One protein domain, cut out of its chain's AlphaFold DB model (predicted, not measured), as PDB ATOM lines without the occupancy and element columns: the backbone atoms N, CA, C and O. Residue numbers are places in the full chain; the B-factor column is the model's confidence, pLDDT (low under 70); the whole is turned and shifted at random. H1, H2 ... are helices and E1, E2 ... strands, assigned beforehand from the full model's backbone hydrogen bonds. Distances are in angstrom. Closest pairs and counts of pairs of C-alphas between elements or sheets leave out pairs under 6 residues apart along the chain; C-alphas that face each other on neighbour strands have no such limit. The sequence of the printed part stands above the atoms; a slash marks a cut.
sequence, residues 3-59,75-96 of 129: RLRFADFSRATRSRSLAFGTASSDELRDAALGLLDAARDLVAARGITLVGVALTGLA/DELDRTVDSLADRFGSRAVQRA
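What this domain is: This is residues 3 to 59 and 75 to 96 of the 129 residues of the protein "IMS_C domain-containing protein" of Cellulomonas uda (UniProt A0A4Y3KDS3). A small three-stranded sheet has H1 and H2 over one face, end to end along the chain, while H3 with the tail after it sits off beyond the first residues of H1, away from the sheet. The 79 printed residues run E1, E2, H1, H2, E3, H3, of mixed class; the antiparallel sheet has the order E2, E1, E3. The whole is loose, with a radius of gyration of the C-alphas of 15.8 A and spans of 45 by 33 by 19 A.

Where its parts are: Find C-alpha 3 at (16.752, -4.541, -18.795), where E1, residues 3 to 6, begins; E2 follows at residues 11 to 14. H1, residues 25 to 37, runs 18.0 A from C-alpha 25 at (20.683, -16.477, -5.101). Next come H2, residues 40 to 46, and E3, residues 48 to 53, 14.1 A long. H3, residues 76 to 88, runs 17.9 A to C-alpha 88 at (8.690, -13.156, 10.463).

How they stand to each other: Look first at the hairpin E1 and E2, where N 4 and O 12 are 2.8 A apart, within hydrogen-bond range. Beside E1, antiparallel E3 has N 3 and O 52 at 2.8 A, also within range. E2, H1, H2 and E3 form a split strand-helix-strand unit, with E1 between its strands and a right-handed crossover. H1 and H2 on one face of the sheet make two layers, helices and strands. H1's height over the sheet is 8.6 A; its closest C-alphas to E3 are Ala 32 and Val 53, 7.0 A. H3 is close to H1 but not clearly touching, C-alphas 25 and 78 being 6.9 A apart. In H1, H2 and H3 every O i to N i+4 pair is within hydrogen-bond range.

The domain as a whole: The farthest C-alphas, Ala 45 and Arg 87, are 45.8 A apart. Residues 60 to 74 are not printed, and C-alphas 59 and 75 stand 18.4 A apart across this cut. Of the links printed whole, none is long. No printed residue is under 70 in pLDDT.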
ATOM      1  N   ARG A   3      17.440  -5.630 -18.096       97.00
ATOM      2  CA  ARG A   3      16.752  -4.541 -18.795       97.00
ATOM      3  C   ARG A   3      17.492  -3.240 -18.518       97.00
ATOM      4  O   ARG A   3      17.744  -2.911 -17.363       97.00
ATOM      5  N   LEU A   4      17.800  -2.494 -19.567       97.19
ATOM      6  CA  LEU A   4      18.501  -1.216 -19.493       97.19
ATOM      7  C   LEU A   4      17.646  -0.125 -20.132       97.19
ATOM      8  O   LEU A   4      17.047  -0.345 -21.190       97.19
ATOM      9  N   ARG A   5      17.614   1.052 -19.505       97.31
ATOM     10  CA  ARG A   5      17.156   2.299 -20.128       97.31
ATOM     11  C   ARG A   5      18.330   3.263 -20.196       97.31
ATOM     12  O   ARG A   5      18.930   3.559 -19.162       97.31
ATOM     13  N   PHE A   6      18.636   3.750 -21.390       97.44
ATOM     14  CA  PHE A   6      19.766   4.649 -21.622       97.44
ATOM     15  C   PHE A   6      19.419   6.109 -21.301       97.44
ATOM     16  O   PHE A   6      18.276   6.420 -20.943       97.44
ATOM     17  N   ALA A   7      20.411   6.998 -21.395       96.44
ATOM     18  CA  ALA A   7      20.225   8.439 -21.202       96.44
ATOM     19  C   ALA A   7      19.263   9.061 -22.233       96.44
ATOM     20  O   ALA A   7      18.516   9.976 -21.906       96.44
ATOM     21  N   ASP A   8      19.209   8.500 -23.443       95.50
ATOM     22  CA  ASP A   8      18.262   8.874 -24.505       95.50
ATOM     23  C   ASP A   8      16.862   8.240 -24.344       95.50
ATOM     24  O   ASP A   8      16.051   8.268 -25.267       95.50
ATOM     25  N   PHE A   9      16.574   7.626 -23.188       94.81
ATOM     26  CA  PHE A   9      15.337   6.901 -22.862       94.81
ATOM     27  C   PHE A   9      15.015   5.680 -23.737       94.81
ATOM     28  O   PHE A   9      14.001   5.007 -23.501       94.81
ATOM     29  N   SER A  10      15.881   5.320 -24.686       96.69
ATOM     30  CA  SER A  10      15.761   4.057 -25.410       96.69
ATOM     31  C   SER A  10      16.076   2.873 -24.488       96.69
ATOM     32  O   SER A  10      16.645   3.023 -23.400       96.69
ATOM     33  N   ARG A  11      15.647   1.672 -24.890       97.12
ATOM     34  CA  ARG A  11      15.711   0.466 -24.056       97.12
ATOM     35  C   ARG A  11      16.474  -0.651 -24.748       97.12
ATOM     36  O   ARG A  11      16.379  -0.813 -25.960       97.12
ATOM     37  N   ALA A  12      17.163  -1.462 -23.956       95.88
ATOM     38  CA  ALA A  12      17.716  -2.733 -24.398       95.88
ATOM     39  C   ALA A  12      17.438  -3.825 -23.369       95.88
ATOM     40  O   ALA A  12      17.420  -3.578 -22.164       95.88
ATOM     41  N   THR A  13      17.278  -5.047 -23.863       96.25
ATOM     42  CA  THR A  13      17.157  -6.247 -23.036       96.25
ATOM     43  C   THR A  13      18.266  -7.220 -23.410       96.25
ATOM     44  O   THR A  13      18.621  -7.362 -24.585       96.25
ATOM     45  N   ARG A  14      18.824  -7.893 -22.406       95.94
ATOM     46  CA  ARG A  14      19.722  -9.039 -22.557       95.94
ATOM     47  C   ARG A  14      19.213 -10.167 -21.674       95.94
ATOM     48  O   ARG A  14      18.802  -9.940 -20.541       95.94
ATOM     49  N   SER A  15      19.205 -11.387 -22.176       96.19
ATOM     50  CA  SER A  15      18.764 -12.555 -21.417       96.19
ATOM     51  C   SER A  15      19.805 -13.657 -21.514       96.19
ATOM     52  O   SER A  15      20.558 -13.744 -22.479       96.19
ATOM     53  N   ARG A  16      19.836 -14.486 -20.476       95.94
ATOM     54  CA  ARG A  16      20.587 -15.732 -20.415       95.94
ATOM     55  C   ARG A  16      19.636 -16.773 -19.849       95.94
ATOM     56  O   ARG A  16      19.002 -16.505 -18.829       95.94
ATOM     57  N   SER A  17      19.536 -17.908 -20.525       94.88
ATOM     58  CA  SER A  17      18.837 -19.084 -20.013       94.88
ATOM     59  C   SER A  17      19.843 -19.982 -19.307       94.88
ATOM     60  O   SER A  17      20.971 -20.140 -19.781       94.88
ATOM     61  N   LEU A  18      19.446 -20.537 -18.168       91.38
ATOM     62  CA  LEU A  18      20.224 -21.548 -17.459       91.38
ATOM     63  C   LEU A  18      19.841 -22.934 -17.985       91.38
ATOM     64  O   LEU A  18      18.729 -23.127 -18.471       91.38
ATOM     65  N   ALA A  19      20.778 -23.881 -17.923       88.62
ATOM     66  CA  ALA A  19      20.548 -25.246 -18.402       88.62
ATOM     67  C   ALA A  19      19.507 -25.992 -17.550       88.62
ATOM     68  O   ALA A  19      18.764 -26.820 -18.070       88.62
ATOM     69  N   PHE A  20      19.439 -25.660 -16.260       85.94
ATOM     70  CA  PHE A  20      18.503 -26.215 -15.291       85.94
ATOM     71  C   PHE A  20      17.821 -25.083 -14.517       85.94
ATOM     72  O   PHE A  20      18.352 -23.971 -14.438       85.94
ATOM     73  N   GLY A  21      16.642 -25.366 -13.960       87.75
ATOM     74  CA  GLY A  21      16.004 -24.468 -12.997       87.75
ATOM     75  C   GLY A  21      16.855 -24.351 -11.732       87.75
ATOM     76  O   GLY A  21      17.459 -25.335 -11.310       87.75
ATOM     77  N   THR A  22      16.905 -23.156 -11.146       87.94
ATOM     78  CA  THR A  22      17.700 -22.868  -9.947       87.94
ATOM     79  C   THR A  22      16.915 -21.999  -8.974       87.94
ATOM     80  O   THR A  22      16.132 -21.145  -9.398       87.94
ATOM     81  N   ALA A  23      17.155 -22.219  -7.684       88.81
ATOM     82  CA  ALA A  23      16.720 -21.355  -6.590       88.81
ATOM     83  C   ALA A  23      17.906 -20.631  -5.920       88.81
ATOM     84  O   ALA A  23      17.705 -19.897  -4.964       88.81
ATOM     85  N   SER A  24      19.138 -20.818  -6.413       88.75
ATOM     86  CA  SER A  24      20.331 -20.228  -5.799       88.75
ATOM     87  C   SER A  24      20.415 -18.725  -6.065       88.75
ATOM     88  O   SER A  24      20.504 -18.290  -7.221       88.75
ATOM     89  N   SER A  25      20.478 -17.928  -4.997       90.69
ATOM     90  CA  SER A  25      20.683 -16.477  -5.101       90.69
ATOM     91  C   SER A  25      22.009 -16.137  -5.787       90.69
ATOM     92  O   SER A  25      22.086 -15.188  -6.574       90.69
ATOM     93  N   ASP A  26      23.047 -16.929  -5.520       91.25
ATOM     94  CA  ASP A  26      24.390 -16.746  -6.063       91.25
ATOM     95  C   ASP A  26      24.430 -16.968  -7.574       91.25
ATOM     96  O   ASP A  26      24.912 -16.105  -8.309       91.25
ATOM     97  N   GLU A  27      23.849 -18.067  -8.065       91.69
ATOM     98  CA  GLU A  27      23.798 -18.340  -9.506       91.69
ATOM     99  C   GLU A  27      23.013 -17.262 -10.266       91.69
ATOM    100  O   GLU A  27      23.418 -16.826 -11.351       91.69
ATOM    101  N   LEU A  28      21.896 -16.800  -9.695       94.00
ATOM    102  CA  LEU A  28      21.083 -15.736 -10.284       94.00
ATOM    103  C   LEU A  28      21.827 -14.395 -10.290       94.00
ATOM    104  O   LEU A  28      21.798 -13.684 -11.304       94.00
ATOM    105  N   ARG A  29      22.523 -14.059  -9.195       94.56
ATOM    106  CA  ARG A  29      23.379 -12.870  -9.101       94.56
ATOM    107  C   ARG A  29      24.478 -12.922 -10.155       94.56
ATOM    108  O   ARG A  29      24.640 -11.955 -10.896       94.56
ATOM    109  N   ASP A  30      25.198 -14.030 -10.256       95.75
ATOM    110  CA  ASP A  30      26.329 -14.170 -11.169       95.75
ATOM    111  C   ASP A  30      25.866 -14.130 -12.633       95.75
ATOM    112  O   ASP A  30      26.496 -13.493 -13.480       95.75
ATOM    113  N   ALA A  31      24.705 -14.715 -12.945       96.75
ATOM    114  CA  ALA A  31      24.090 -14.584 -14.261       96.75
ATOM    115  C   ALA A  31      23.701 -13.129 -14.585       96.75
ATOM    116  O   ALA A  31      23.936 -12.670 -15.707       96.75
ATOM    117  N   ALA A  32      23.119 -12.396 -13.632       97.19
ATOM    118  CA  ALA A  32      22.736 -10.998 -13.820       97.19
ATOM    119  C   ALA A  32      23.958 -10.076 -13.961       97.19
ATOM    120  O   ALA A  32      23.989  -9.240 -14.867       97.19
ATOM    121  N   LEU A  33      24.976 -10.255 -13.114       97.25
ATOM    122  CA  LEU A  33      26.229  -9.505 -13.182       97.25
ATOM    123  C   LEU A  33      27.003  -9.822 -14.461       97.25
ATOM    124  O   LEU A  33      27.494  -8.896 -15.096       97.25
ATOM    125  N   GLY A  34      27.028 -11.079 -14.907       98.00
ATOM    126  CA  GLY A  34      27.628 -11.445 -16.191       98.00
ATOM    127  C   GLY A  34      26.937 -10.777 -17.385       98.00
ATOM    128  O   GLY A  34      27.603 -10.300 -18.301       98.00
ATOM    129  N   LEU A  35      25.602 -10.667 -17.368       97.88
ATOM    130  CA  LEU A  35      24.860  -9.917 -18.391       97.88
ATOM    131  C   LEU A  35      25.165  -8.414 -18.354       97.88
ATOM    132  O   LEU A  35      25.192  -7.775 -19.407       97.88
ATOM    133  N   LEU A  36      25.348  -7.848 -17.158       97.25
ATOM    134  CA  LEU A  36      25.671  -6.434 -16.987       97.25
ATOM    135  C   LEU A  36      27.096  -6.132 -17.451       97.25
ATOM    136  O   LEU A  36      27.306  -5.145 -18.153       97.25
ATOM    137  N   ASP A  37      28.049  -6.993 -17.110       97.94
ATOM    138  CA  ASP A  37      29.445  -6.841 -17.509       97.94
ATOM    139  C   ASP A  37      29.610  -6.967 -19.029       97.94
ATOM    140  O   ASP A  37      30.244  -6.121 -19.654       97.94
ATOM    141  N   ALA A  38      28.898  -7.902 -19.666       97.69
ATOM    142  CA  ALA A  38      28.836  -7.995 -21.128       97.69
ATOM    143  C   ALA A  38      28.219  -6.752 -21.807       97.69
ATOM    144  O   ALA A  38      28.379  -6.554 -23.012       97.69
ATOM    145  N   ALA A  39      27.488  -5.914 -21.064       96.44
ATOM    146  CA  ALA A  39      26.927  -4.655 -21.548       96.44
ATOM    147  C   ALA A  39      27.761  -3.423 -21.146       96.44
ATOM    148  O   ALA A  39      27.351  -2.303 -21.457       96.44
ATOM    149  N   ARG A  40      28.912  -3.602 -20.480       96.38
ATOM    150  CA  ARG A  40      29.722  -2.525 -19.888       96.38
ATOM    151  C   ARG A  40      30.081  -1.425 -20.883       96.38
ATOM    152  O   ARG A  40      29.813  -0.262 -20.592       96.38
ATOM    153  N   ASP A  41      30.614  -1.772 -22.052       96.69
ATOM    154  CA  ASP A  41      31.040  -0.780 -23.053       96.69
ATOM    155  C   ASP A  41      29.860   0.030 -23.593       96.69
ATOM    156  O   ASP A  41      29.933   1.247 -23.764       96.69
ATOM    157  N   LEU A  42      28.722  -0.636 -23.796       95.00
ATOM    158  CA  LEU A  42      27.490   0.000 -24.244       95.00
ATOM    159  C   LEU A  42      26.973   0.978 -23.175       95.00
ATOM    160  O   LEU A  42      26.613   2.113 -23.493       95.00
ATOM    161  N   VAL A  43      26.971   0.555 -21.907       95.88
ATOM    162  CA  VAL A  43      26.597   1.397 -20.762       95.88
ATOM    163  C   VAL A  43      27.539   2.596 -20.631       95.88
ATOM    164  O   VAL A  43      27.055   3.708 -20.432       95.88
ATOM    165  N   ALA A  44      28.848   2.399 -20.789       96.81
ATOM    166  CA  ALA A  44      29.842   3.467 -20.717       96.81
ATOM    167  C   ALA A  44      29.664   4.498 -21.844       96.81
ATOM    168  O   ALA A  44      29.724   5.698 -21.593       96.81
ATOM    169  N   ALA A  45      29.387   4.042 -23.069       96.81
ATOM    170  CA  ALA A  45      29.222   4.921 -24.224       96.81
ATOM    171  C   ALA A  45      27.916   5.735 -24.199       96.81
ATOM    172  O   ALA A  45      27.882   6.854 -24.703       96.81
ATOM    173  N   ARG A  46      26.824   5.175 -23.659       96.81
ATOM    174  CA  ARG A  46      25.477   5.773 -23.768       96.81
ATOM    175  C   ARG A  46      24.910   6.312 -22.457       96.81
ATOM    176  O   ARG A  46      23.919   7.040 -22.487       96.81
ATOM    177  N   GLY A  47      25.496   5.935 -21.321       96.94
ATOM    178  CA  GLY A  47      24.930   6.175 -19.995       96.94
ATOM    179  C   GLY A  47      23.614   5.423 -19.768       96.94
ATOM    180  O   GLY A  47      22.915   5.038 -20.706       96.94
ATOM    181  N   ILE A  48      23.234   5.216 -18.507       97.00
ATOM    182  CA  ILE A  48      21.961   4.577 -18.144       97.00
ATOM    183  C   ILE A  48      21.204   5.392 -17.104       97.00
ATOM    184  O   ILE A  48      21.792   6.023 -16.234       97.00
ATOM    185  N   THR A  49      19.878   5.351 -17.196       96.12
ATOM    186  CA  THR A  49      18.952   5.958 -16.229       96.12
ATOM    187  C   THR A  49      18.157   4.912 -15.457       96.12
ATOM    188  O   THR A  49      17.501   5.251 -14.476       96.12
ATOM    189  N   LEU A  50      18.161   3.653 -15.908       95.19
ATOM    190  CA  LEU A  50      17.529   2.536 -15.214       95.19
ATOM    191  C   LEU A  50      18.246   1.230 -15.547       95.19
ATOM    192  O   LEU A  50      18.537   0.949 -16.712       95.19
ATOM    193  N   VAL A  51      18.431   0.412 -14.516       95.12
ATOM    194  CA  VAL A  51      18.787  -1.002 -14.613       95.12
ATOM    195  C   VAL A  51      17.697  -1.821 -13.931       95.12
ATOM    196  O   VAL A  51      17.211  -1.454 -12.865       95.12
ATOM    197  N   GLY A  52      17.277  -2.906 -14.568       94.69
ATOM    198  CA  GLY A  52      16.289  -3.823 -14.020       94.69
ATOM    199  C   GLY A  52      16.707  -5.262 -14.258       94.69
ATOM    200  O   GLY A  52      17.202  -5.604 -15.333       94.69
ATOM    201  N   VAL A  53      16.470  -6.111 -13.267       95.75
ATOM    202  CA  VAL A  53      16.611  -7.560 -13.387       95.75
ATOM    203  C   VAL A  53      15.225  -8.164 -13.260       95.75
ATOM    204  O   VAL A  53      14.414  -7.717 -12.457       95.75
ATOM    205  N   ALA A  54      14.937  -9.155 -14.088       93.94
ATOM    206  CA  ALA A  54      13.699  -9.904 -13.997       93.94
ATOM    207  C   ALA A  54      13.955 -11.377 -14.297       93.94
ATOM    208  O   ALA A  54      14.818 -11.716 -15.113       93.94
ATOM    209  N   LEU A  55      13.205 -12.242 -13.630       94.88
ATOM    210  CA  LEU A  55      13.290 -13.688 -13.771       94.88
ATOM    211  C   LEU A  55      12.071 -14.188 -14.549       94.88
ATOM    212  O   LEU A  55      10.994 -13.601 -14.485       94.88
ATOM    213  N   THR A  56      12.264 -15.237 -15.340       93.31
ATOM    214  CA  THR A  56      11.236 -15.826 -16.209       93.31
ATOM    215  C   THR A  56      11.408 -17.336 -16.231       93.31
ATOM    216  O   THR A  56      12.511 -17.815 -15.986       93.31
ATOM    217  N   GLY A  57      10.358 -18.078 -16.592       90.12
ATOM    218  CA  GLY A  57      10.404 -19.544 -16.556       90.12
ATOM    219  C   GLY A  57      10.344 -20.098 -15.132       90.12
ATOM    220  O   GLY A  57      10.908 -21.152 -14.864       90.12
ATOM    221  N   LEU A  58       9.689 -19.367 -14.224       90.75
ATOM    222  CA  LEU A  58       9.433 -19.823 -12.863       90.75
ATOM    223  C   LEU A  58       8.438 -20.987 -12.906       90.75
ATOM    224  O   LEU A  58       7.428 -20.924 -13.608       90.75
ATOM    225  N   ALA A  59       8.736 -22.035 -12.153       87.31
ATOM    226  CA  ALA A  59       7.907 -23.220 -12.008       87.31
ATOM    227  C   ALA A  59       7.914 -23.652 -10.539       87.31
ATOM    228  O   ALA A  59       8.786 -23.236  -9.778       87.31
ATOM    229  N   ASP A  75      23.353 -23.818  -0.213       85.19
ATOM    230  CA  ASP A  75      21.956 -23.361  -0.166       85.19
ATOM    231  C   ASP A  75      21.447 -23.107   1.264       85.19
ATOM    232  O   ASP A  75      20.330 -22.637   1.458       85.19
ATOM    233  N   GLU A  76      22.247 -23.421   2.288       89.00
ATOM    234  CA  GLU A  76      21.850 -23.273   3.692       89.00
ATOM    235  C   GLU A  76      21.501 -21.829   4.046       89.00
ATOM    236  O   GLU A  76      20.539 -21.592   4.778       89.00
ATOM    237  N   LEU A  77      22.247 -20.868   3.496       90.00
ATOM    238  CA  LEU A  77      21.966 -19.451   3.690       90.00
ATOM    239  C   LEU A  77      20.618 -19.069   3.075       90.00
ATOM    240  O   LEU A  77      19.796 -18.484   3.777       90.00
ATOM    241  N   ASP A  78      20.391 -19.435   1.810       89.81
ATOM    242  CA  ASP A  78      19.139 -19.161   1.098       89.81
ATOM    243  C   ASP A  78      17.953 -19.769   1.874       89.81
ATOM    244  O   ASP A  78      17.056 -19.045   2.301       89.81
ATOM    245  N   ARG A  79      18.037 -21.058   2.239       90.94
ATOM    246  CA  ARG A  79      17.013 -21.746   3.051       90.94
ATOM    247  C   ARG A  79      16.770 -21.088   4.408       90.94
ATOM    248  O   ARG A  79      15.642 -21.066   4.899       90.94
ATOM    249  N   THR A  80      17.823 -20.595   5.056       93.69
ATOM    250  CA  THR A  80      17.697 -19.924   6.356       93.69
ATOM    251  C   THR A  80      16.986 -18.585   6.208       93.69
ATOM    252  O   THR A  80      16.113 -18.268   7.014       93.69
ATOM    253  N   VAL A  81      17.335 -17.805   5.182       91.88
ATOM    254  CA  VAL A  81      16.675 -16.529   4.883       91.88
ATOM    255  C   VAL A  81      15.201 -16.755   4.550       91.88
ATOM    256  O   VAL A  81      14.359 -16.057   5.117       91.88
ATOM    257  N   ASP A  82      14.883 -17.764   3.741       90.31
ATOM    258  CA  ASP A  82      13.504 -18.128   3.398       90.31
ATOM    259  C   ASP A  82      12.705 -18.528   4.646       90.31
ATOM    260  O   ASP A  82      11.635 -17.985   4.905       90.31
ATOM    261  N   SER A  83      13.266 -19.380   5.512       93.88
ATOM    262  CA  SER A  83      12.602 -19.777   6.763       93.88
ATOM    263  C   SER A  83      12.341 -18.593   7.705       93.88
ATOM    264  O   SER A  83      11.314 -18.551   8.393       93.88
ATOM    265  N   LEU A  84      13.255 -17.620   7.754       95.06
ATOM    266  CA  LEU A  84      13.046 -16.385   8.509       95.06
ATOM    267  C   LEU A  84      11.950 -15.523   7.875       95.06
ATOM    268  O   LEU A  84      11.135 -14.965   8.612       95.06
ATOM    269  N   ALA A  85      11.908 -15.436   6.546       90.81
ATOM    270  CA  ALA A  85      10.880 -14.702   5.819       90.81
ATOM    271  C   ALA A  85       9.485 -15.314   6.020       90.81
ATOM    272  O   ALA A  85       8.542 -14.582   6.313       90.81
ATOM    273  N   ASP A  86       9.360 -16.640   5.978       90.94
ATOM    274  CA  ASP A  86       8.098 -17.347   6.232       90.94
ATOM    275  C   ASP A  86       7.573 -17.095   7.649       90.94
ATOM    276  O   ASP A  86       6.373 -16.935   7.878       90.94
ATOM    277  N   ARG A  87       8.479 -17.053   8.633       94.25
ATOM    278  CA  ARG A  87       8.110 -16.923  10.046       94.25
ATOM    279  C   ARG A  87       7.862 -15.482  10.484       94.25
ATOM    280  O   ARG A  87       7.010 -15.248  11.341       94.25
ATOM    281  N   PHE A  88       8.648 -14.538   9.975       93.44
ATOM    282  CA  PHE A  88       8.690 -13.156  10.463       93.44
ATOM    283  C   PHE A  88       8.328 -12.118   9.387       93.44
ATOM    284  O   PHE A  88       8.332 -10.919   9.667       93.44
ATOM    285  N   GLY A  89       7.980 -12.567   8.180       89.00
ATOM    286  CA  GLY A  89       7.678 -11.738   7.018       89.00
ATOM    287  C   GLY A  89       8.909 -11.449   6.156       89.00
ATOM    288  O   GLY A  89      10.048 -11.478   6.621       89.00
ATOM    289  N   SER A  90       8.682 -11.078   4.894       84.00
ATOM    290  CA  SER A  90       9.724 -10.807   3.882       84.00
ATOM    291  C   SER A  90      10.744  -9.723   4.265       84.00
ATOM    292  O   SER A  90      11.804  -9.619   3.653       84.00
ATOM    293  N   ARG A  91      10.453  -8.920   5.298       84.38
ATOM    294  CA  ARG A  91      11.319  -7.846   5.814       84.38
ATOM    295  C   ARG A  91      12.193  -8.270   6.998       84.38
ATOM    296  O   ARG A  91      12.890  -7.422   7.557       84.38
ATOM    297  N   ALA A  92      12.149  -9.546   7.387       88.69
ATOM    298  CA  ALA A  92      12.899 -10.089   8.518       88.69
ATOM    299  C   ALA A  92      14.416  -9.937   8.345       88.69
ATOM    300  O   ALA A  92      15.122  -9.598   9.295       88.69
ATOM    301  N   VAL A  93      14.907 -10.139   7.119       88.75
ATOM    302  CA  VAL A  93      16.304  -9.927   6.734       88.75
ATOM    303  C   VAL A  93      16.328  -8.949   5.567       88.75
ATOM    304  O   VAL A  93      15.854  -9.252   4.478       88.75
ATOM    305  N   GLN A  94      16.888  -7.762   5.784       86.12
ATOM    306  CA  GLN A  94      17.022  -6.745   4.745       86.12
ATOM    307  C   GLN A  94      18.362  -6.027   4.850       86.12
ATOM    308  O   GLN A  94      19.007  -6.005   5.902       86.12
ATOM    309  N   ARG A  95      18.790  -5.397   3.756       84.31
ATOM    310  CA  ARG A  95      20.006  -4.581   3.780       84.31
ATOM    311  C   ARG A  95      19.782  -3.343   4.639       84.31
ATOM    312  O   ARG A  95      18.822  -2.614   4.419       84.31
ATOM    313  N   ALA A  96      20.726  -3.044   5.531       87.00
ATOM    314  CA  ALA A  96      20.651  -1.875   6.413       87.00
ATOM    315  C   ALA A  96      20.441  -0.550   5.650       87.00
ATOM    316  O   ALA A  96      19.750   0.340   6.131       87.00
TER     317      ALA A  96